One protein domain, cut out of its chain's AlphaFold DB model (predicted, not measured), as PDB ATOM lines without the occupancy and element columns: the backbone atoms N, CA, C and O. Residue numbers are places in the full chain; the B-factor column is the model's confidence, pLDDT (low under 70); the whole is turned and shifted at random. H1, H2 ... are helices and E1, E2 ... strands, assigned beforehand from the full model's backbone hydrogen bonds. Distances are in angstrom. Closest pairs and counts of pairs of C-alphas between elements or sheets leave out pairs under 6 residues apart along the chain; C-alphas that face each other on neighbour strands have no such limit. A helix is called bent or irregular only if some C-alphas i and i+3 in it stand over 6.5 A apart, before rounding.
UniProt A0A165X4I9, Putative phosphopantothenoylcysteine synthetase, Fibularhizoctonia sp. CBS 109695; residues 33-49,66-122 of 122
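This is residues 33 to 49 and 66 to 122 of the 122 residues of the protein "Putative phosphopantothenoylcysteine synthetase" of Fibularhizoctonia sp. CBS 109695 (UniProt A0A165X4I9). A small parallel sheet of three strands has the long helix H2 packed along one face, over E3 and partly E2, while the short helix H1 grazes the sheet with residues 76 to 80. Away from the sheet, residues 46 to 47 pair briefly with residues 70 to 71, antiparallel, in two stretches with no named element. The printed part has 74 residues, with E1, H1, E2, H2 and E3 along the chain, sheet order E1 E2 E3, and a mixed class of helices and strands. It is only just loose, close to compact, with a radius of gyration of the C-alphas of 13.7 A and spans of 47 by 32 by 19 A.

In the sheet, E2 is residues 88 to 94, 20.1 A long, E1 is residues 36 to 39, 9.4 A, and E3 is residues 116 to 120, 13.0 A. C-alpha 36 is at (-42.396, 112.686, 116.759) and C-alpha 120 at (-39.807, 127.659, 129.453). H2 is residues 98 to 112, 22.0 A, and irregular: C-alphas 99 and 102 are 7.6 A apart. H1 is residues 76 to 83, 9.6 A.

E1 and E2 are parallel at 15 degrees, with N 37 and O 88 2.8 A apart, within hydrogen-bond range. E2 and E3 are parallel at 23 degrees, with N 118 and O 91 at 2.8 A. E1 and E3, the edge strands, are apart. H2 is on the sheet at a height of 8.9 A, over E3 and only just over E2, where 3 of its C-alphas fall; it runs along the strands, at 23 degrees to E3 on the local plane. The closest C-alphas of H2 and E3, Ala 105 and Val 117, are 5.9 A apart. H1 touches H2, which meets it with residues 111 to 112 alone; the closest C-alphas, Lys 77 and Tyr 112, are 5.0 A apart. Every O i to N i+4 pair in H1 is within hydrogen-bond range, and 9 of 11 in H2.

The C-alphas farthest apart, Asn 34 and Ile 66, are 47.2 A apart. Residues 50 to 65 are not printed, and C-alphas 49 and 66 are 14.6 A apart across this cut, in the link from E1 to H1. The links H1 to E2, E2 to H2 and H2 to E3 are tight. Mean pLDDT of the printed part is 94.0, and no printed residue is under 70.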
ATOM      1  N   ARG A  33     -41.419 104.681 116.323       96.44
ATOM      2  CA  ARG A  33     -40.181 105.374 116.733       96.44
ATOM      3  C   ARG A  33     -39.655 106.393 115.724       96.44
ATOM      4  O   ARG A  33     -38.821 107.215 116.083       96.44
ATOM      5  N   ASN A  34     -40.131 106.342 114.481       97.00
ATOM      6  CA  ASN A  34     -39.770 107.310 113.447       97.00
ATOM      7  C   ASN A  34     -40.676 108.556 113.472       97.00
ATOM      8  O   ASN A  34     -40.408 109.519 112.759       97.00
ATOM      9  N   GLY A  35     -41.758 108.539 114.260       95.88
ATOM     10  CA  GLY A  35     -42.677 109.660 114.438       95.88
ATOM     11  C   GLY A  35     -42.381 110.455 115.708       95.88
ATOM     12  O   GLY A  35     -42.103 109.885 116.765       95.88
ATOM     13  N   MET A  36     -42.502 111.780 115.617       97.88
ATOM     14  CA  MET A  36     -42.396 112.686 116.759       97.88
ATOM     15  C   MET A  36     -43.670 113.519 116.918       97.88
ATOM     16  O   MET A  36     -44.161 114.104 115.953       97.88
ATOM     17  N   LEU A  37     -44.174 113.610 118.147       98.19
ATOM     18  CA  LEU A  37     -45.200 114.568 118.550       98.19
ATOM     19  C   LEU A  37     -44.542 115.681 119.363       98.19
ATOM     20  O   LEU A  37     -44.123 115.460 120.497       98.19
ATOM     21  N   TYR A  38     -44.464 116.876 118.783       98.00
ATOM     22  CA  TYR A  38     -43.913 118.067 119.429       98.00
ATOM     23  C   TYR A  38     -45.049 118.992 119.888       98.00
ATOM     24  O   TYR A  38     -45.606 119.763 119.106       98.00
ATOM     25  N   LEU A  39     -45.449 118.869 121.154       97.19
ATOM     26  CA  LEU A  39     -46.692 119.431 121.689       97.19
ATOM     27  C   LEU A  39     -46.467 120.795 122.359       97.19
ATOM     28  O   LEU A  39     -46.509 120.911 123.582       97.19
ATOM     29  N   ALA A  40     -46.241 121.829 121.546       95.75
ATOM     30  CA  ALA A  40     -45.933 123.192 122.004       95.75
ATOM     31  C   ALA A  40     -47.158 124.118 122.177       95.75
ATOM     32  O   ALA A  40     -47.003 125.300 122.477       95.75
ATOM     33  N   ALA A  41     -48.377 123.617 121.961       95.00
ATOM     34  CA  ALA A  41     -49.585 124.427 122.102       95.00
ATOM     35  C   ALA A  41     -49.846 124.796 123.573       95.00
ATOM     36  O   ALA A  41     -49.808 123.934 124.451       95.00
ATOM     37  N   ALA A  42     -50.191 126.060 123.832       93.50
ATOM     38  CA  ALA A  42     -50.718 126.497 125.122       93.50
ATOM     39  C   ALA A  42     -52.199 126.104 125.225       93.50
ATOM     40  O   ALA A  42     -53.086 126.816 124.756       93.50
ATOM     41  N   VAL A  43     -52.460 124.921 125.781       94.94
ATOM     42  CA  VAL A  43     -53.816 124.372 125.916       94.94
ATOM     43  C   VAL A  43     -54.477 124.926 127.173       94.94
ATOM     44  O   VAL A  43     -53.879 124.889 128.247       94.94
ATOM     45  N   SER A  44     -55.724 125.390 127.062       95.56
ATOM     46  CA  SER A  44     -56.512 125.827 128.217       95.56
ATOM     47  C   SER A  44     -56.606 124.729 129.280       95.56
ATOM     48  O   SER A  44     -56.897 123.574 128.971       95.56
ATOM     49  N   ASP A  45     -56.414 125.089 130.549       93.88
ATOM     50  CA  ASP A  45     -56.604 124.159 131.670       93.88
ATOM     51  C   ASP A  45     -58.078 123.968 132.047       93.88
ATOM     52  O   ASP A  45     -58.440 122.940 132.624       93.88
ATOM     53  N   PHE A  46     -58.924 124.936 131.688       96.06
ATOM     54  CA  PHE A  46     -60.351 124.971 131.991       96.06
ATOM     55  C   PHE A  46     -61.167 125.328 130.744       96.06
ATOM     56  O   PHE A  46     -60.678 126.021 129.848       96.06
ATOM     57  N   PHE A  47     -62.422 124.886 130.699       95.31
ATOM     58  CA  PHE A  47     -63.378 125.200 129.637       95.31
ATOM     59  C   PHE A  47     -64.787 125.395 130.210       95.31
ATOM     60  O   PHE A  47     -65.081 124.947 131.316       95.31
ATOM     61  N   VAL A  48     -65.670 126.063 129.464       94.19
ATOM     62  CA  VAL A  48     -67.092 126.161 129.823       94.19
ATOM     63  C   VAL A  48     -67.838 125.022 129.122       94.19
ATOM     64  O   VAL A  48     -67.821 124.967 127.890       94.19
ATOM     65  N   PRO A  49     -68.489 124.102 129.856       88.69
ATOM     66  CA  PRO A  49     -69.297 123.050 129.250       88.69
ATOM     67  C   PRO A  49     -70.388 123.621 128.343       88.69
ATOM     68  O   PRO A  49     -71.020 124.628 128.668       88.69
ATOM     69  N   ILE A  66     -69.789 135.830 137.852       89.38
ATOM     70  CA  ILE A  66     -69.201 134.556 138.279       89.38
ATOM     71  C   ILE A  66     -69.179 133.634 137.060       89.38
ATOM     72  O   ILE A  66     -70.222 133.397 136.454       89.38
ATOM     73  N   ILE A  67     -67.995 133.137 136.696       89.75
ATOM     74  CA  ILE A  67     -67.814 132.166 135.612       89.75
ATOM     75  C   ILE A  67     -67.403 130.840 136.241       89.75
ATOM     76  O   ILE A  67     -66.339 130.740 136.848       89.75
ATOM     77  N   GLU A  68     -68.247 129.827 136.084       91.88
ATOM     78  CA  GLU A  68     -67.932 128.457 136.472       91.88
ATOM     79  C   GLU A  68     -67.367 127.705 135.262       91.88
ATOM     80  O   GLU A  68     -67.949 127.727 134.175       91.88
ATOM     81  N   MET A  69     -66.217 127.058 135.446       95.50
ATOM     82  CA  MET A  69     -65.513 126.323 134.397       95.50
ATOM     83  C   MET A  69     -65.119 124.939 134.901       95.50
ATOM     84  O   MET A  69     -64.725 124.776 136.056       95.50
ATOM     85  N   ASP A  70     -65.155 123.964 134.003       95.44
ATOM     86  CA  ASP A  70     -64.740 122.595 134.281       95.44
ATOM     87  C   ASP A  70     -63.285 122.396 133.819       95.44
ATOM     88  O   ASP A  70     -62.792 123.083 132.919       95.44
ATOM     89  N   GLN A  71     -62.567 121.453 134.434       96.25
ATOM     90  CA  GLN A  71     -61.191 121.134 134.039       96.25
ATOM     91  C   GLN A  71     -61.148 120.426 132.684       96.25
ATOM     92  O   GLN A  71     -61.896 119.479 132.438       96.25
ATOM     93  N   VAL A  72     -60.202 120.821 131.833       95.44
ATOM     94  CA  VAL A  72     -59.953 120.133 130.564       95.44
ATOM     95  C   VAL A  72     -59.337 118.752 130.831       95.44
ATOM     96  O   VAL A  72     -58.358 118.647 131.586       95.44
ATOM     97  N   PRO A  73     -59.851 117.679 130.195       92.25
ATOM     98  CA  PRO A  73     -59.282 116.343 130.325       92.25
ATOM     99  C   PRO A  73     -57.796 116.309 129.952       92.25
ATOM    100  O   PRO A  73     -57.377 116.796 128.902       92.25
ATOM    101  N   LYS A  74     -56.971 115.688 130.799       91.31
ATOM    102  CA  LYS A  74     -55.531 115.554 130.540       91.31
ATOM    103  C   LYS A  74     -55.272 114.394 129.573       91.31
ATOM    104  O   LYS A  74     -55.218 113.237 129.980       91.31
ATOM    105  N   VAL A  75     -55.090 114.718 128.293       94.12
ATOM    106  CA  VAL A  75     -54.980 113.732 127.199       94.12
ATOM    107  C   VAL A  75     -53.559 113.238 126.901       94.12
ATOM    108  O   VAL A  75     -53.391 112.346 126.077       94.12
ATOM    109  N   LEU A  76     -52.525 113.733 127.586       94.75
ATOM    110  CA  LEU A  76     -51.153 113.247 127.362       94.75
ATOM    111  C   LEU A  76     -50.988 111.757 127.689       94.75
ATOM    112  O   LEU A  76     -50.281 111.049 126.982       94.75
ATOM    113  N   LYS A  77     -51.680 111.255 128.719       95.81
ATOM    114  CA  LYS A  77     -51.621 109.832 129.072       95.81
ATOM    115  C   LYS A  77     -52.136 108.924 127.944       95.81
ATOM    116  O   LYS A  77     -51.390 108.029 127.560       95.81
ATOM    117  N   PRO A  78     -53.338 109.132 127.369       96.69
ATOM    118  CA  PRO A  78     -53.778 108.327 126.230       96.69
ATOM    119  C   PRO A  78     -52.957 108.574 124.954       96.69
ATOM    120  O   PRO A  78     -52.790 107.636 124.181       96.69
ATOM    121  N   VAL A  79     -52.371 109.765 124.748       97.25
ATOM    122  CA  VAL A  79     -51.400 109.976 123.652       97.25
ATOM    123  C   VAL A  79     -50.247 108.975 123.759       97.25
ATOM    124  O   VAL A  79     -49.963 108.272 122.794       97.25
ATOM    125  N   VAL A  80     -49.633 108.869 124.938       97.00
ATOM    126  CA  VAL A  80     -48.468 108.001 125.180       97.00
ATOM    127  C   VAL A  80     -48.850 106.524 125.284       97.00
ATOM    128  O   VAL A  80     -48.115 105.666 124.818       97.00
ATOM    129  N   ALA A  81     -49.983 106.192 125.903       96.19
ATOM    130  CA  ALA A  81     -50.339 104.799 126.177       96.19
ATOM    131  C   ALA A  81     -51.062 104.108 125.009       96.19
ATOM    132  O   ALA A  81     -50.962 102.889 124.865       96.19
ATOM    133  N   GLU A  82     -51.803 104.868 124.196       95.94
ATOM    134  CA  GLU A  82     -52.761 104.308 123.237       95.94
ATOM    135  C   GLU A  82     -52.610 104.880 121.827       95.94
ATOM    136  O   GLU A  82     -52.622 104.117 120.864       95.94
ATOM    137  N   TRP A  83     -52.509 106.204 121.669       97.56
ATOM    138  CA  TRP A  83     -52.619 106.820 120.339       97.56
ATOM    139  C   TRP A  83     -51.297 106.793 119.569       97.56
ATOM    140  O   TRP A  83     -51.316 106.558 118.368       97.56
ATOM    141  N   ALA A  84     -50.163 106.983 120.252       96.50
ATOM    142  CA  ALA A  84     -48.826 107.026 119.661       96.50
ATOM    143  C   ALA A  84     -47.798 106.287 120.539       96.50
ATOM    144  O   ALA A  84     -46.764 106.841 120.904       96.50
ATOM    145  N   ARG A  85     -48.091 105.026 120.889       94.44
ATOM    146  CA  ARG A  85     -47.359 104.248 121.909       94.44
ATOM    147  C   ARG A  85     -45.840 104.175 121.730       94.44
ATOM    148  O   ARG A  85     -45.107 104.293 122.703       94.44
ATOM    149  N   GLU A  86     -45.374 103.969 120.502       95.62
ATOM    150  CA  GLU A  86     -43.939 103.901 120.183       95.62
ATOM    151  C   GLU A  86     -43.383 105.240 119.664       95.62
ATOM    152  O   GLU A  86     -42.218 105.307 119.276       95.62
ATOM    153  N   GLY A  87     -44.211 106.288 119.616       96.56
ATOM    154  CA  GLY A  87     -43.825 107.615 119.151       96.56
ATOM    155  C   GLY A  87     -42.952 108.359 120.156       96.56
ATOM    156  O   GLY A  87     -43.043 108.150 121.367       96.56
ATOM    157  N   PHE A  88     -42.127 109.273 119.651       98.19
ATOM    158  CA  PHE A  88     -41.354 110.182 120.493       98.19
ATOM    159  C   PHE A  88     -42.192 111.418 120.836       98.19
ATOM    160  O   PHE A  88     -42.492 112.242 119.974       98.19
ATOM    161  N   VAL A  89     -42.596 111.553 122.093       98.31
ATOM    162  CA  VAL A  89     -43.490 112.608 122.572       98.31
ATOM    163  C   VAL A  89     -42.703 113.632 123.386       98.31
ATOM    164  O   VAL A  89     -42.129 113.328 124.434       98.31
ATOM    165  N   VAL A  90     -42.731 114.873 122.904       98.25
ATOM    166  CA  VAL A  90     -42.176 116.059 123.556       98.25
ATOM    167  C   VAL A  90     -43.332 116.933 124.022       98.25
ATOM    168  O   VAL A  90     -44.192 117.299 123.219       98.25
ATOM    169  N   SER A  91     -43.356 117.281 125.306       97.31
ATOM    170  CA  SER A  91     -44.328 118.227 125.858       97.31
ATOM    171  C   SER A  91     -43.660 119.501 126.354       97.31
ATOM    172  O   SER A  91     -42.448 119.543 126.562       97.31
ATOM    173  N   PHE A  92     -44.469 120.540 126.538       94.94
ATOM    174  CA  PHE A  92     -44.026 121.831 127.042       94.94
ATOM    175  C   PHE A  92     -44.613 122.121 128.415       94.94
ATOM    176  O   PHE A  92     -45.783 121.834 128.685       94.94
ATOM    177  N   LYS A  93     -43.800 122.739 129.273       91.69
ATOM    178  CA  LYS A  93     -44.240 123.257 130.562       91.69
ATOM    179  C   LYS A  93     -43.802 124.707 130.713       91.69
ATOM    180  O   LYS A  93     -42.616 125.001 130.765       91.69
ATOM    181  N   LEU A  94     -44.773 125.608 130.758       89.88
ATOM    182  CA  LEU A  94     -44.532 127.021 131.013       89.88
ATOM    183  C   LEU A  94     -44.728 127.295 132.501       89.88
ATOM    184  O   LEU A  94     -45.788 126.973 133.040       89.88
ATOM    185  N   GLU A  95     -43.722 127.866 133.154       89.88
ATOM    186  CA  GLU A  95     -43.775 128.239 134.568       89.88
ATOM    187  C   GLU A  95     -43.144 129.618 134.765       89.88
ATOM    188  O   GLU A  95     -42.088 129.904 134.215       89.88
ATOM    189  N   THR A  96     -43.791 130.471 135.557       88.19
ATOM    190  CA  THR A  96     -43.303 131.827 135.872       88.19
ATOM    191  C   THR A  96     -42.523 131.889 137.183       88.19
ATOM    192  O   THR A  96     -41.875 132.889 137.476       88.19
ATOM    193  N   ASP A  97     -42.596 130.835 137.992       89.12
ATOM    194  CA  ASP A  97     -41.914 130.737 139.277       89.12
ATOM    195  C   ASP A  97     -40.852 129.634 139.208       89.12
ATOM    196  O   ASP A  97     -41.152 128.444 139.041       89.12
ATOM    197  N   ALA A  98     -39.593 130.052 139.354       87.56
ATOM    198  CA  ALA A  98     -38.418 129.195 139.280       87.56
ATOM    199  C   ALA A  98     -38.450 128.045 140.300       87.56
ATOM    200  O   ALA A  98     -37.915 126.970 140.021       87.56
ATOM    201  N   ALA A  99     -39.115 128.226 141.448       90.56
ATOM    202  CA  ALA A  99     -39.241 127.178 142.456       90.56
ATOM    203  C   ALA A  99     -40.056 125.973 141.952       90.56
ATOM    204  O   ALA A  99     -39.852 124.850 142.416       90.56
ATOM    205  N   PHE A 100     -40.953 126.177 140.981       88.69
ATOM    206  CA  PHE A 100     -41.816 125.123 140.441       88.69
ATOM    207  C   PHE A 100     -41.339 124.529 139.118       88.69
ATOM    208  O   PHE A 100     -41.871 123.497 138.705       88.69
ATOM    209  N   PHE A 101     -40.332 125.122 138.478       88.50
ATOM    210  CA  PHE A 101     -39.897 124.757 137.131       88.50
ATOM    211  C   PHE A 101     -39.493 123.278 137.003       88.50
ATOM    212  O   PHE A 101     -40.168 122.490 136.334       88.50
ATOM    213  N   VAL A 102     -38.425 122.871 137.699       92.94
ATOM    214  CA  VAL A 102     -37.916 121.488 137.659       92.94
ATOM    215  C   VAL A 102     -38.914 120.492 138.269       92.94
ATOM    216  O   VAL A 102     -39.203 119.490 137.606       92.94
ATOM    217  N   PRO A 103     -39.513 120.749 139.454       94.62
ATOM    218  CA  PRO A 103     -40.452 119.803 140.056       94.62
ATOM    219  C   PRO A 103     -41.664 119.501 139.172       94.62
ATOM    220  O   PRO A 103     -42.073 118.348 139.050       94.62
ATOM    221  N   LYS A 104     -42.244 120.510 138.505       92.94
ATOM    222  CA  LYS A 104     -43.404 120.284 137.632       92.94
ATOM    223  C   LYS A 104     -43.037 119.587 136.327       92.94
ATOM    224  O   LYS A 104     -43.858 118.821 135.817       92.94
ATOM    225  N   ALA A 105     -41.835 119.815 135.798       94.25
ATOM    226  CA  ALA A 105     -41.343 119.080 134.638       94.25
ATOM    227  C   ALA A 105     -41.135 117.591 134.968       94.25
ATOM    228  O   ALA A 105     -41.634 116.724 134.251       94.25
ATOM    229  N   GLN A 106     -40.496 117.284 136.101       96.00
ATOM    230  CA  GLN A 106     -40.320 115.908 136.577       96.00
ATOM    231  C   GLN A 106     -41.663 115.220 136.840       96.00
ATOM    232  O   GLN A 106     -41.906 114.128 136.329       96.00
ATOM    233  N   ALA A 107     -42.589 115.898 137.524       95.38
ATOM    234  CA  ALA A 107     -43.927 115.366 137.773       95.38
ATOM    235  C   ALA A 107     -44.695 115.067 136.472       95.38
ATOM    236  O   ALA A 107     -45.474 114.116 136.412       95.38
ATOM    237  N   ALA A 108     -44.495 115.856 135.410       95.00
ATOM    238  CA  ALA A 108     -45.088 115.580 134.103       95.00
ATOM    239  C   ALA A 108     -44.482 114.330 133.438       95.00
ATOM    240  O   ALA A 108     -45.232 113.534 132.864       95.00
ATOM    241  N   LEU A 109     -43.163 114.132 133.530       97.00
ATOM    242  CA  LEU A 109     -42.503 112.914 133.047       97.00
ATOM    243  C   LEU A 109     -43.037 111.680 133.779       97.00
ATOM    244  O   LEU A 109     -43.492 110.742 133.132       97.00
ATOM    245  N   GLU A 110     -43.079 111.713 135.110       96.75
ATOM    246  CA  GLU A 110     -43.577 110.603 135.933       96.75
ATOM    247  C   GLU A 110     -45.056 110.300 135.668       96.75
ATOM    248  O   GLU A 110     -45.456 109.144 135.525       96.75
ATOM    249  N   ARG A 111     -45.890 111.341 135.562       95.56
ATOM    250  CA  ARG A 111     -47.339 111.186 135.383       95.56
ATOM    251  C   ARG A 111     -47.713 110.598 134.025       95.56
ATOM    252  O   ARG A 111     -48.694 109.852 133.941       95.56
ATOM    253  N   TYR A 112     -47.014 110.999 132.964       95.94
ATOM    254  CA  TYR A 112     -47.407 110.678 131.589       95.94
ATOM    255  C   TYR A 112     -46.491 109.662 130.901       95.94
ATOM    256  O   TYR A 112     -46.934 109.042 129.942       95.94
ATOM    257  N   GLY A 113     -45.256 109.477 131.370       95.31
ATOM    258  CA  GLY A 113     -44.310 108.502 130.816       95.31
ATOM    259  C   GLY A 113     -43.789 108.834 129.412       95.31
ATOM    260  O   GLY A 113     -43.377 107.933 128.690       95.31
ATOM    261  N   HIS A 114     -43.844 110.105 129.004       97.06
ATOM    262  CA  HIS A 114     -43.284 110.573 127.731       97.06
ATOM    263  C   HIS A 114     -41.797 110.926 127.870       97.06
ATOM    264  O   HIS A 114     -41.260 110.969 128.973       97.06
ATOM    265  N   GLN A 115     -41.129 111.164 126.742       97.62
ATOM    266  CA  GLN A 115     -39.671 111.149 126.670       97.62
ATOM    267  C   GLN A 115     -39.026 112.474 127.085       97.62
ATOM    268  O   GLN A 115     -37.951 112.456 127.680       97.62
ATOM    269  N   VAL A 116     -39.647 113.615 126.767       98.06
ATOM    270  CA  VAL A 116     -39.061 114.942 127.025       98.06
ATOM    271  C   VAL A 116     -40.124 115.940 127.473       98.06
ATOM    272  O   VAL A 116     -41.158 116.089 126.822       98.06
ATOM    273  N   VAL A 117     -39.810 116.692 128.529       97.62
ATOM    274  CA  VAL A 117     -40.489 117.946 128.876       97.62
ATOM    275  C   VAL A 117     -39.533 119.097 128.593       97.62
ATOM    276  O   VAL A 117     -38.435 119.133 129.145       97.62
ATOM    277  N   ILE A 118     -39.954 120.044 127.760       95.69
ATOM    278  CA  ILE A 118     -39.262 121.315 127.554       95.69
ATOM    279  C   ILE A 118     -39.921 122.355 128.457       95.69
ATOM    280  O   ILE A 118     -41.095 122.692 128.289       95.69
ATOM    281  N   GLY A 119     -39.172 122.825 129.449       91.06
ATOM    282  CA  GLY A 119     -39.598 123.920 130.310       91.06
ATOM    283  C   GLY A 119     -39.217 125.271 129.705       91.06
ATOM    284  O   GLY A 119     -38.095 125.406 129.228       91.06
ATOM    285  N   ASN A 120     -40.112 126.258 129.766       85.94
ATOM    286  CA  ASN A 120     -39.807 127.659 129.453       85.94
ATOM    287  C   ASN A 120     -40.175 128.560 130.641       85.94
ATOM    288  O   ASN A 120     -41.150 128.267 131.344       85.94
ATOM    289  N   ASP A 121     -39.419 129.638 130.832       81.81
ATOM    290  CA  ASP A 121     -39.794 130.786 131.658       81.81
ATOM    291  C   ASP A 121     -40.373 131.919 130.783       81.81
ATOM    292  O   ASP A 121     -40.363 131.838 129.550       81.81
ATOM    293  N   LEU A 122     -40.991 132.916 131.424       70.25
ATOM    294  CA  LEU A 122     -41.672 134.062 130.803       70.25
ATOM    295  C   LEU A 122     -40.980 135.368 131.192       70.25
ATOM    296  O   LEU A 122     -40.615 135.489 132.384       70.25
TER     297      LEU A 122